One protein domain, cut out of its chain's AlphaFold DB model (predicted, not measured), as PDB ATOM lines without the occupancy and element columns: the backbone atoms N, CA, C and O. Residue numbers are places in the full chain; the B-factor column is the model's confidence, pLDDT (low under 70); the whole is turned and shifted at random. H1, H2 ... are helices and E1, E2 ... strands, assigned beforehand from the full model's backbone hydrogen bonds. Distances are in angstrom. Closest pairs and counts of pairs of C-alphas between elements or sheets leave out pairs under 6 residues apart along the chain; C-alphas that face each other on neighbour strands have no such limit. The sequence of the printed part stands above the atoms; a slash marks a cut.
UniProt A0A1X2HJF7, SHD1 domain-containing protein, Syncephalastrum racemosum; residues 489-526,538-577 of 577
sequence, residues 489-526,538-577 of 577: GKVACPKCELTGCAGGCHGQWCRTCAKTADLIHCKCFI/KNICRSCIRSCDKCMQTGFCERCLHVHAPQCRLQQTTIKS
ATOM      1  N   GLY A 489     -19.342 -32.130  29.758       61.03
ATOM      2  CA  GLY A 489     -20.515 -31.932  28.892       61.03
ATOM      3  C   GLY A 489     -20.272 -31.097  27.625       61.03
ATOM      4  O   GLY A 489     -21.212 -30.663  26.964       61.03
ATOM      5  N   LYS A 490     -19.010 -30.798  27.281       58.62
ATOM      6  CA  LYS A 490     -18.679 -29.901  26.157       58.62
ATOM      7  C   LYS A 490     -18.358 -30.686  24.888       58.62
ATOM      8  O   LYS A 490     -17.322 -31.350  24.807       58.62
ATOM      9  N   VAL A 491     -19.234 -30.558  23.893       54.81
ATOM     10  CA  VAL A 491     -18.992 -30.914  22.483       54.81
ATOM     11  C   VAL A 491     -17.934 -29.970  21.895       54.81
ATOM     12  O   VAL A 491     -17.890 -28.795  22.267       54.81
ATOM     13  N   ALA A 492     -17.049 -30.458  21.013       48.28
ATOM     14  CA  ALA A 492     -15.856 -29.703  20.616       48.28
ATOM     15  C   ALA A 492     -15.450 -29.798  19.131       48.28
ATOM     16  O   ALA A 492     -14.977 -30.832  18.668       48.28
ATOM     17  N   CYS A 493     -15.449 -28.648  18.449       42.56
ATOM     18  CA  CYS A 493     -14.460 -28.262  17.435       42.56
ATOM     19  C   CYS A 493     -14.348 -26.716  17.435       42.56
ATOM     20  O   CYS A 493     -15.289 -26.038  17.844       42.56
ATOM     21  N   PRO A 494     -13.165 -26.127  17.156       46.75
ATOM     22  CA  PRO A 494     -13.103 -25.258  15.968       46.75
ATOM     23  C   PRO A 494     -11.789 -25.325  15.160       46.75
ATOM     24  O   PRO A 494     -11.761 -24.882  14.014       46.75
ATOM     25  N   LYS A 495     -10.685 -25.810  15.752       42.72
ATOM     26  CA  LYS A 495      -9.334 -25.926  15.146       42.72
ATOM     27  C   LYS A 495      -8.418 -26.783  16.045       42.72
ATOM     28  O   LYS A 495      -7.330 -26.368  16.458       42.72
ATOM     29  N   CYS A 496      -8.926 -27.942  16.464       46.28
ATOM     30  CA  CYS A 496      -8.373 -28.701  17.585       46.28
ATOM     31  C   CYS A 496      -8.072 -30.158  17.239       46.28
ATOM     32  O   CYS A 496      -8.984 -30.976  17.185       46.28
ATOM     33  N   GLU A 497      -6.787 -30.501  17.164       49.50
ATOM     34  CA  GLU A 497      -6.356 -31.834  17.586       49.50
ATOM     35  C   GLU A 497      -6.725 -32.024  19.066       49.50
ATOM     36  O   GLU A 497      -6.517 -31.122  19.892       49.50
ATOM     37  N   LEU A 498      -7.296 -33.187  19.381       54.81
ATOM     38  CA  LEU A 498      -7.676 -33.595  20.730       54.81
ATOM     39  C   LEU A 498      -6.647 -34.615  21.232       54.81
ATOM     40  O   LEU A 498      -6.518 -35.702  20.669       54.81
ATOM     41  N   THR A 499      -5.909 -34.281  22.292       55.72
ATOM     42  CA  THR A 499      -4.933 -35.174  22.934       55.72
ATOM     43  C   THR A 499      -5.653 -36.261  23.739       55.72
ATOM     44  O   THR A 499      -5.780 -36.191  24.960       55.72
ATOM     45  N   GLY A 500      -6.174 -37.263  23.030       60.62
ATOM     46  CA  GLY A 500      -7.013 -38.311  23.600       60.62
ATOM     47  C   GLY A 500      -6.300 -39.219  24.610       60.62
ATOM     48  O   GLY A 500      -5.166 -39.651  24.396       60.62
ATOM     49  N   CYS A 501      -7.013 -39.561  25.685       64.50
ATOM     50  CA  CYS A 501      -6.654 -40.646  26.597       64.50
ATOM     51  C   CYS A 501      -6.893 -42.018  25.941       64.50
ATOM     52  O   CYS A 501      -7.977 -42.265  25.409       64.50
ATOM     53  N   ALA A 502      -5.906 -42.915  26.026       66.88
ATOM     54  CA  ALA A 502      -5.934 -44.264  25.451       66.88
ATOM     55  C   ALA A 502      -6.455 -45.377  26.393       66.88
ATOM     56  O   ALA A 502      -6.339 -46.553  26.045       66.88
ATOM     57  N   GLY A 503      -6.987 -45.031  27.572       64.81
ATOM     58  CA  GLY A 503      -7.777 -45.931  28.433       64.81
ATOM     59  C   GLY A 503      -9.273 -45.579  28.416       64.81
ATOM     60  O   GLY A 503      -9.702 -44.817  27.550       64.81
ATOM     61  N   GLY A 504     -10.047 -46.091  29.380       66.38
ATOM     62  CA  GLY A 504     -11.527 -46.065  29.435       66.38
ATOM     63  C   GLY A 504     -12.266 -44.715  29.344       66.38
ATOM     64  O   GLY A 504     -13.489 -44.690  29.352       66.38
ATOM     65  N   CYS A 505     -11.573 -43.583  29.197       64.69
ATOM     66  CA  CYS A 505     -12.182 -42.324  28.740       64.69
ATOM     67  C   CYS A 505     -12.225 -42.190  27.199       64.69
ATOM     68  O   CYS A 505     -12.559 -41.121  26.696       64.69
ATOM     69  N   HIS A 506     -11.813 -43.219  26.446       60.97
ATOM     70  CA  HIS A 506     -11.992 -43.395  24.994       60.97
ATOM     71  C   HIS A 506     -11.760 -42.135  24.126       60.97
ATOM     72  O   HIS A 506     -12.526 -41.837  23.211       60.97
ATOM     73  N   GLY A 507     -10.703 -41.364  24.408       60.22
ATOM     74  CA  GLY A 507     -10.368 -40.141  23.663       60.22
ATOM     75  C   GLY A 507     -11.275 -38.917  23.890       60.22
ATOM     76  O   GLY A 507     -11.045 -37.890  23.258       60.22
ATOM     77  N   GLN A 508     -12.253 -38.968  24.799       59.34
ATOM     78  CA  GLN A 508     -13.288 -37.942  25.025       59.34
ATOM     79  C   GLN A 508     -12.794 -36.692  25.799       59.34
ATOM     80  O   GLN A 508     -13.353 -36.333  26.832       59.34
ATOM     81  N   TRP A 509     -11.741 -36.018  25.322       63.53
ATOM     82  CA  TRP A 509     -11.112 -34.883  26.021       63.53
ATOM     83  C   TRP A 509     -11.080 -33.618  25.159       63.53
ATOM     84  O   TRP A 509     -10.400 -33.569  24.136       63.53
ATOM     85  N   CYS A 510     -11.769 -32.558  25.594       65.06
ATOM     86  CA  CYS A 510     -11.642 -31.235  24.978       65.06
ATOM     87  C   CYS A 510     -10.337 -30.536  25.420       65.06
ATOM     88  O   CYS A 510      -9.791 -30.840  26.483       65.06
ATOM     89  N   ARG A 511      -9.845 -29.550  24.647       63.00
ATOM     90  CA  ARG A 511      -8.592 -28.821  24.963       63.00
ATOM     91  C   ARG A 511      -8.574 -28.161  26.351       63.00
ATOM     92  O   ARG A 511      -7.491 -27.960  26.890       63.00
ATOM     93  N   THR A 512      -9.730 -27.829  26.927       64.88
ATOM     94  CA  THR A 512      -9.819 -27.282  28.291       64.88
ATOM     95  C   THR A 512      -9.542 -28.367  29.332       64.88
ATOM     96  O   THR A 512      -8.629 -28.213  30.137       64.88
ATOM     97  N   CYS A 513     -10.250 -29.499  29.267       67.94
ATOM     98  CA  CYS A 513     -10.058 -30.614  30.199       67.94
ATOM     99  C   CYS A 513      -8.698 -31.306  30.034       67.94
ATOM    100  O   CYS A 513      -8.136 -31.778  31.013       67.94
ATOM    101  N   ALA A 514      -8.133 -31.329  28.823       70.75
ATOM    102  CA  ALA A 514      -6.802 -31.886  28.578       70.75
ATOM    103  C   ALA A 514      -5.668 -31.092  29.263       70.75
ATOM    104  O   ALA A 514      -4.608 -31.659  29.500       70.75
ATOM    105  N   LYS A 515      -5.876 -29.806  29.597       70.31
ATOM    106  CA  LYS A 515      -4.916 -28.996  30.376       70.31
ATOM    107  C   LYS A 515      -5.009 -29.225  31.885       70.31
ATOM    108  O   LYS A 515      -4.018 -29.043  32.578       70.31
ATOM    109  N   THR A 516      -6.189 -29.579  32.389       71.44
ATOM    110  CA  THR A 516      -6.426 -29.876  33.814       71.44
ATOM    111  C   THR A 516      -6.253 -31.360  34.142       71.44
ATOM    112  O   THR A 516      -6.389 -31.759  35.294       71.44
ATOM    113  N   ALA A 517      -5.995 -32.192  33.132       71.25
ATOM    114  CA  ALA A 517      -5.752 -33.614  33.279       71.25
ATOM    115  C   ALA A 517      -4.258 -33.894  33.463       71.25
ATOM    116  O   ALA A 517      -3.435 -33.497  32.641       71.25
ATOM    117  N   ASP A 518      -3.931 -34.659  34.501       79.25
ATOM    118  CA  ASP A 518      -2.624 -35.291  34.668       79.25
ATOM    119  C   ASP A 518      -2.474 -36.388  33.589       79.25
ATOM    120  O   ASP A 518      -3.005 -37.497  33.732       79.25
ATOM    121  N   LEU A 519      -1.885 -36.011  32.444       79.62
ATOM    122  CA  LEU A 519      -1.726 -36.832  31.238       79.62
ATOM    123  C   LEU A 519      -0.289 -37.349  31.111       79.62
ATOM    124  O   LEU A 519       0.642 -36.588  30.858       79.62
ATOM    125  N   ILE A 520      -0.130 -38.668  31.182       79.94
ATOM    126  CA  ILE A 520       1.153 -39.370  31.095       79.94
ATOM    127  C   ILE A 520       1.229 -40.123  29.757       79.94
ATOM    128  O   ILE A 520       0.227 -40.647  29.259       79.94
ATOM    129  N   HIS A 521       2.413 -40.185  29.141       83.31
ATOM    130  CA  HIS A 521       2.628 -40.997  27.938       83.31
ATOM    131  C   HIS A 521       2.556 -42.495  28.261       83.31
ATOM    132  O   HIS A 521       3.215 -42.975  29.183       83.31
ATOM    133  N   CYS A 522       1.825 -43.259  27.451       80.25
ATOM    134  CA  CYS A 522       1.783 -44.708  27.574       80.25
ATOM    135  C   CYS A 522       3.126 -45.340  27.191       80.25
ATOM    136  O   CYS A 522       3.637 -45.107  26.091       80.25
ATOM    137  N   LYS A 523       3.627 -46.248  28.032       80.94
ATOM    138  CA  LYS A 523       4.784 -47.119  27.768       80.94
ATOM    139  C   LYS A 523       4.455 -48.256  26.781       80.94
ATOM    140  O   LYS A 523       4.839 -49.398  27.007       80.94
ATOM    141  N   CYS A 524       3.735 -47.976  25.686       70.31
ATOM    142  CA  CYS A 524       3.515 -48.955  24.610       70.31
ATOM    143  C   CYS A 524       4.827 -49.179  23.829       70.31
ATOM    144  O   CYS A 524       5.006 -48.656  22.729       70.31
ATOM    145  N   PHE A 525       5.757 -49.936  24.408       57.34
ATOM    146  CA  PHE A 525       6.873 -50.522  23.674       57.34
ATOM    147  C   PHE A 525       6.375 -51.766  22.934       57.34
ATOM    148  O   PHE A 525       5.786 -52.642  23.553       57.34
ATOM    149  N   ILE A 526       6.686 -51.836  21.635       51.47
ATOM    150  CA  ILE A 526       6.503 -52.999  20.750       51.47
ATOM    151  C   ILE A 526       5.034 -53.377  20.471       51.47
ATOM    152  O   ILE A 526       4.358 -54.002  21.280       51.47
ATOM    153  N   LYS A 538       1.084 -42.376  22.708       72.56
ATOM    154  CA  LYS A 538      -0.302 -42.037  23.089       72.56
ATOM    155  C   LYS A 538      -0.356 -41.566  24.540       72.56
ATOM    156  O   LYS A 538       0.440 -42.032  25.351       72.56
ATOM    157  N   ASN A 539      -1.299 -40.690  24.875       80.69
ATOM    158  CA  ASN A 539      -1.466 -40.169  26.235       80.69
ATOM    159  C   ASN A 539      -2.530 -40.955  27.013       80.69
ATOM    160  O   ASN A 539      -3.405 -41.598  26.431       80.69
ATOM    161  N   ILE A 540      -2.462 -40.900  28.342       83.00
ATOM    162  CA  ILE A 540      -3.426 -41.504  29.267       83.00
ATOM    163  C   ILE A 540      -3.582 -40.571  30.466       83.00
ATOM    164  O   ILE A 540      -2.582 -40.077  30.975       83.00
ATOM    165  N   CYS A 541      -4.803 -40.351  30.948       84.56
ATOM    166  CA  CYS A 541      -5.008 -39.662  32.221       84.56
ATOM    167  C   CYS A 541      -4.695 -40.568  33.423       84.56
ATOM    168  O   CYS A 541      -4.854 -41.789  33.361       84.56
ATOM    169  N   ARG A 542      -4.323 -39.962  34.550       83.12
ATOM    170  CA  ARG A 542      -4.002 -40.642  35.815       83.12
ATOM    171  C   ARG A 542      -5.076 -41.601  36.357       83.12
ATOM    172  O   ARG A 542      -4.716 -42.552  37.034       83.12
ATOM    173  N   SER A 543      -6.361 -41.432  36.034       81.50
ATOM    174  CA  SER A 543      -7.417 -42.406  36.391       81.50
ATOM    175  C   SER A 543      -7.472 -43.634  35.464       81.50
ATOM    176  O   SER A 543      -7.955 -44.701  35.849       81.50
ATOM    177  N   CYS A 544      -6.948 -43.511  34.243       81.62
ATOM    178  CA  CYS A 544      -6.864 -44.578  33.243       81.62
ATOM    179  C   CYS A 544      -5.486 -45.257  33.176       81.62
ATOM    180  O   CYS A 544      -5.319 -46.206  32.408       81.62
ATOM    181  N   ILE A 545      -4.499 -44.785  33.946       87.81
ATOM    182  CA  ILE A 545      -3.198 -45.447  34.065       87.81
ATOM    183  C   ILE A 545      -3.370 -46.811  34.744       87.81
ATOM    184  O   ILE A 545      -4.221 -46.983  35.621       87.81
ATOM    185  N   ARG A 546      -2.558 -47.784  34.344       90.56
ATOM    186  CA  ARG A 546      -2.461 -49.101  34.975       90.56
ATOM    187  C   ARG A 546      -0.994 -49.476  35.200       90.56
ATOM    188  O   ARG A 546      -0.098 -49.013  34.478       90.56
ATOM    189  N   SER A 547      -0.769 -50.291  36.223       91.62
ATOM    190  CA  SER A 547       0.464 -51.033  36.503       91.62
ATOM    191  C   SER A 547       0.411 -52.417  35.856       91.62
ATOM    192  O   SER A 547      -0.663 -52.889  35.498       91.62
ATOM    193  N   CYS A 548       1.561 -53.076  35.711       89.31
ATOM    194  CA  CYS A 548       1.610 -54.513  35.450       89.31
ATOM    195  C   CYS A 548       2.062 -55.263  36.702       89.31
ATOM    196  O   CYS A 548       3.182 -55.066  37.170       89.31
ATOM    197  N   ASP A 549       1.218 -56.160  37.201       90.25
ATOM    198  CA  ASP A 549       1.376 -56.806  38.514       90.25
ATOM    199  C   ASP A 549       2.582 -57.762  38.588       90.25
ATOM    200  O   ASP A 549       3.009 -58.154  39.669       90.25
ATOM    201  N   LYS A 550       3.178 -58.109  37.437       88.44
ATOM    202  CA  LYS A 550       4.398 -58.928  37.344       88.44
ATOM    203  C   LYS A 550       5.703 -58.141  37.482       88.44
ATOM    204  O   LYS A 550       6.714 -58.726  37.850       88.44
ATOM    205  N   CYS A 551       5.729 -56.859  37.122       87.12
ATOM    206  CA  CYS A 551       6.960 -56.048  37.095       87.12
ATOM    207  C   CYS A 551       6.822 -54.695  37.808       87.12
ATOM    208  O   CYS A 551       7.755 -53.896  37.794       87.12
ATOM    209  N   MET A 552       5.643 -54.416  38.369       88.50
ATOM    210  CA  MET A 552       5.236 -53.172  39.032       88.50
ATOM    211  C   MET A 552       5.416 -51.888  38.202       88.50
ATOM    212  O   MET A 552       5.218 -50.782  38.703       88.50
ATOM    213  N   GLN A 553       5.720 -51.997  36.904       86.75
ATOM    214  CA  GLN A 553       5.854 -50.830  36.040       86.75
ATOM    215  C   GLN A 553       4.485 -50.179  35.801       86.75
ATOM    216  O   GLN A 553       3.574 -50.780  35.234       86.75
ATOM    217  N   THR A 554       4.363 -48.916  36.200       87.25
ATOM    218  CA  THR A 554       3.229 -48.033  35.894       87.25
ATOM    219  C   THR A 554       3.374 -47.405  34.507       87.25
ATOM    220  O   THR A 554       4.486 -47.292  33.981       87.25
ATOM    221  N   GLY A 555       2.266 -46.946  33.917       87.19
ATOM    222  CA  GLY A 555       2.279 -46.198  32.651       87.19
ATOM    223  C   GLY A 555       1.687 -46.936  31.455       87.19
ATOM    224  O   GLY A 555       1.960 -46.549  30.322       87.19
ATOM    225  N   PHE A 556       0.885 -47.977  31.677       86.62
ATOM    226  CA  PHE A 556       0.128 -48.640  30.616       86.62
ATOM    227  C   PHE A 556      -1.308 -48.119  30.563       86.62
ATOM    228  O   PHE A 556      -1.886 -47.778  31.595       86.62
ATOM    229  N   CYS A 557      -1.908 -48.091  29.373       85.31
ATOM    230  CA  CYS A 557      -3.361 -48.151  29.261       85.31
ATOM    231  C   CYS A 557      -3.780 -49.617  29.241       85.31
ATOM    232  O   CYS A 557      -3.010 -50.476  28.820       85.31
ATOM    233  N   GLU A 558      -5.020 -49.880  29.627       82.94
ATOM    234  CA  GLU A 558      -5.698 -51.180  29.581       82.94
ATOM    235  C   GLU A 558      -5.322 -52.033  28.352       82.94
ATOM    236  O   GLU A 558      -4.821 -53.147  28.494       82.94
ATOM    237  N   ARG A 559      -5.410 -51.475  27.133       79.31
ATOM    238  CA  ARG A 559      -5.057 -52.201  25.899       79.31
ATOM    239  C   ARG A 559      -3.567 -52.559  25.786       79.31
ATOM    240  O   ARG A 559      -3.258 -53.670  25.369       79.31
ATOM    241  N   CYS A 560      -2.645 -51.658  26.141       81.06
ATOM    242  CA  CYS A 560      -1.208 -51.980  26.128       81.06
ATOM    243  C   CYS A 560      -0.799 -52.852  27.331       81.06
ATOM    244  O   CYS A 560       0.161 -53.607  27.217       81.06
ATOM    245  N   LEU A 561      -1.549 -52.831  28.441       86.31
ATOM    246  CA  LEU A 561      -1.364 -53.762  29.556       86.31
ATOM    247  C   LEU A 561      -1.746 -55.192  29.158       86.31
ATOM    248  O   LEU A 561      -0.967 -56.101  29.421       86.31
ATOM    249  N   HIS A 562      -2.875 -55.401  28.472       82.88
ATOM    250  CA  HIS A 562      -3.261 -56.733  27.979       82.88
ATOM    251  C   HIS A 562      -2.242 -57.342  26.999       82.88
ATOM    252  O   HIS A 562      -2.099 -58.559  26.964       82.88
ATOM    253  N   VAL A 563      -1.508 -56.521  26.238       81.56
ATOM    254  CA  VAL A 563      -0.396 -56.985  25.382       81.56
ATOM    255  C   VAL A 563       0.874 -57.248  26.202       81.56
ATOM    256  O   VAL A 563       1.564 -58.240  25.978       81.56
ATOM    257  N   HIS A 564       1.181 -56.382  27.172       84.31
ATOM    258  CA  HIS A 564       2.393 -56.484  27.982       84.31
ATOM    259  C   HIS A 564       2.341 -57.631  29.002       84.31
ATOM    260  O   HIS A 564       3.290 -58.402  29.092       84.31
ATOM    261  N   ALA A 565       1.253 -57.781  29.761       85.50
ATOM    262  CA  ALA A 565       1.164 -58.707  30.893       85.50
ATOM    263  C   ALA A 565       1.434 -60.193  30.550       85.50
ATOM    264  O   ALA A 565       2.094 -60.858  31.355       85.50
ATOM    265  N   PRO A 566       1.027 -60.743  29.384       83.81
ATOM    266  CA  PRO A 566       1.426 -62.088  28.963       83.81
ATOM    267  C   PRO A 566       2.936 -62.213  28.719       83.81
ATOM    268  O   PRO A 566       3.562 -63.137  29.231       83.81
ATOM    269  N   GLN A 567       3.525 -61.260  27.988       83.12
ATOM    270  CA  GLN A 567       4.942 -61.271  27.591       83.12
ATOM    271  C   GLN A 567       5.893 -60.824  28.711       83.12
ATOM    272  O   GLN A 567       7.091 -61.103  28.662       83.12
ATOM    273  N   CYS A 568       5.366 -60.136  29.723       83.00
ATOM    274  CA  CYS A 568       6.104 -59.655  30.876       83.00
ATOM    275  C   CYS A 568       6.671 -60.836  31.675       83.00
ATOM    276  O   CYS A 568       5.958 -61.539  32.398       83.00
ATOM    277  N   ARG A 569       7.980 -61.049  31.518       77.06
ATOM    278  CA  ARG A 569       8.798 -61.879  32.401       77.06
ATOM    279  C   ARG A 569       9.192 -61.029  33.606       77.06
ATOM    280  O   ARG A 569       9.499 -59.849  33.441       77.06
ATOM    281  N   LEU A 570       9.211 -61.635  34.791       66.00
ATOM    282  CA  LEU A 570       9.764 -61.013  35.994       66.00
ATOM    283  C   LEU A 570      11.188 -60.527  35.696       66.00
ATOM    284  O   LEU A 570      12.080 -61.338  35.448       66.00
ATOM    285  N   GLN A 571      11.406 -59.211  35.734       56.06
ATOM    286  CA  GLN A 571      12.755 -58.682  35.896       56.06
ATOM    287  C   GLN A 571      13.174 -59.020  37.323       56.06
ATOM    288  O   GLN A 571      12.829 -58.300  38.257       56.06
ATOM    289  N   GLN A 572      13.868 -60.148  37.489       48.81
ATOM    290  CA  GLN A 572      14.528 -60.474  38.746       48.81
ATOM    291  C   GLN A 572      15.483 -59.329  39.072       48.81
ATOM    292  O   GLN A 572      16.498 -59.138  38.403       48.81
ATOM    293  N   THR A 573      15.131 -58.538  40.081       49.31
ATOM    294  CA  THR A 573      15.995 -57.500  40.623       49.31
ATOM    295  C   THR A 573      17.157 -58.177  41.333       49.31
ATOM    296  O   THR A 573      17.099 -58.427  42.537       49.31
ATOM    297  N   THR A 574      18.223 -58.473  40.590       46.31
ATOM    298  CA  THR A 574      19.549 -58.712  41.162       46.31
ATOM    299  C   THR A 574      20.005 -57.414  41.817       46.31
ATOM    300  O   THR A 574      20.673 -56.586  41.192       46.31
ATOM    301  N   ILE A 575      19.580 -57.213  43.065       44.34
ATOM    302  CA  ILE A 575      20.090 -56.164  43.937       44.34
ATOM    303  C   ILE A 575      21.572 -56.477  44.123       44.34
ATOM    304  O   ILE A 575      21.929 -57.427  44.816       44.34
ATOM    305  N   LYS A 576      22.434 -55.709  43.453       47.09
ATOM    306  CA  LYS A 576      23.835 -55.629  43.850       47.09
ATOM    307  C   LYS A 576      23.886 -54.741  45.087       47.09
ATOM    308  O   LYS A 576      23.546 -53.563  44.994       47.09
ATOM    309  N   SER A 577      24.242 -55.362  46.208       47.19
ATOM    310  CA  SER A 577      24.798 -54.712  47.398       47.19
ATOM    311  C   SER A 577      26.052 -53.920  47.041       47.19
ATOM    312  O   SER A 577      26.883 -54.526  46.321       47.19
TER     313      SER A 577
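AT A GLANCE: This is residues 489 to 526 and 538 to 577 of the 577 residues of the protein "SHD1 domain-containing protein" of Syncephalastrum racemosum (UniProt A0A1X2HJF7). What is the shape? It is a loose rod with little regular structure: loops and H1 form one end, the small antiparallel sheet E1 - E2 the middle, E3 and H2 the other half, tipped by a tail, residues 570 to 577. What is printed? The 78 residues, with 23 in elements H1, E1, E2, E3, H2, are of mixed class; their C-alphas have a radius of gyration of 15.6 A and span 55 by 26 by 19 A.

IN THESE COORDINATES: Where are the elements? H1 is residues 513 to 516, E1 519 to 521, E2 539 to 541, E3 554 to 556 and H2 558 to 567, 14.8 A from first to last C-alpha. Which anchors help? C-alpha 513 is at (-10.058, -30.614, 30.199), C-alpha 567 at (4.942, -61.271, 27.591).

HOW THE PARTS SIT: How do E1 and E2 pair? Antiparallel, with N 520 and O 540 within hydrogen-bond range, 2.8 A. What of the others? E3 meets H2 only through their link; H1 and H2 are apart. H2 has 4 of 6 O i to N i+4 pairs within range; H1 is too short for one.

THE WHOLE: What is cut? Residues 527 to 537; C-alphas 526 and 538 are 13.1 A apart. Where is pLDDT under 70? At residues 489 to 513, 525 to 526 and 570 to 577.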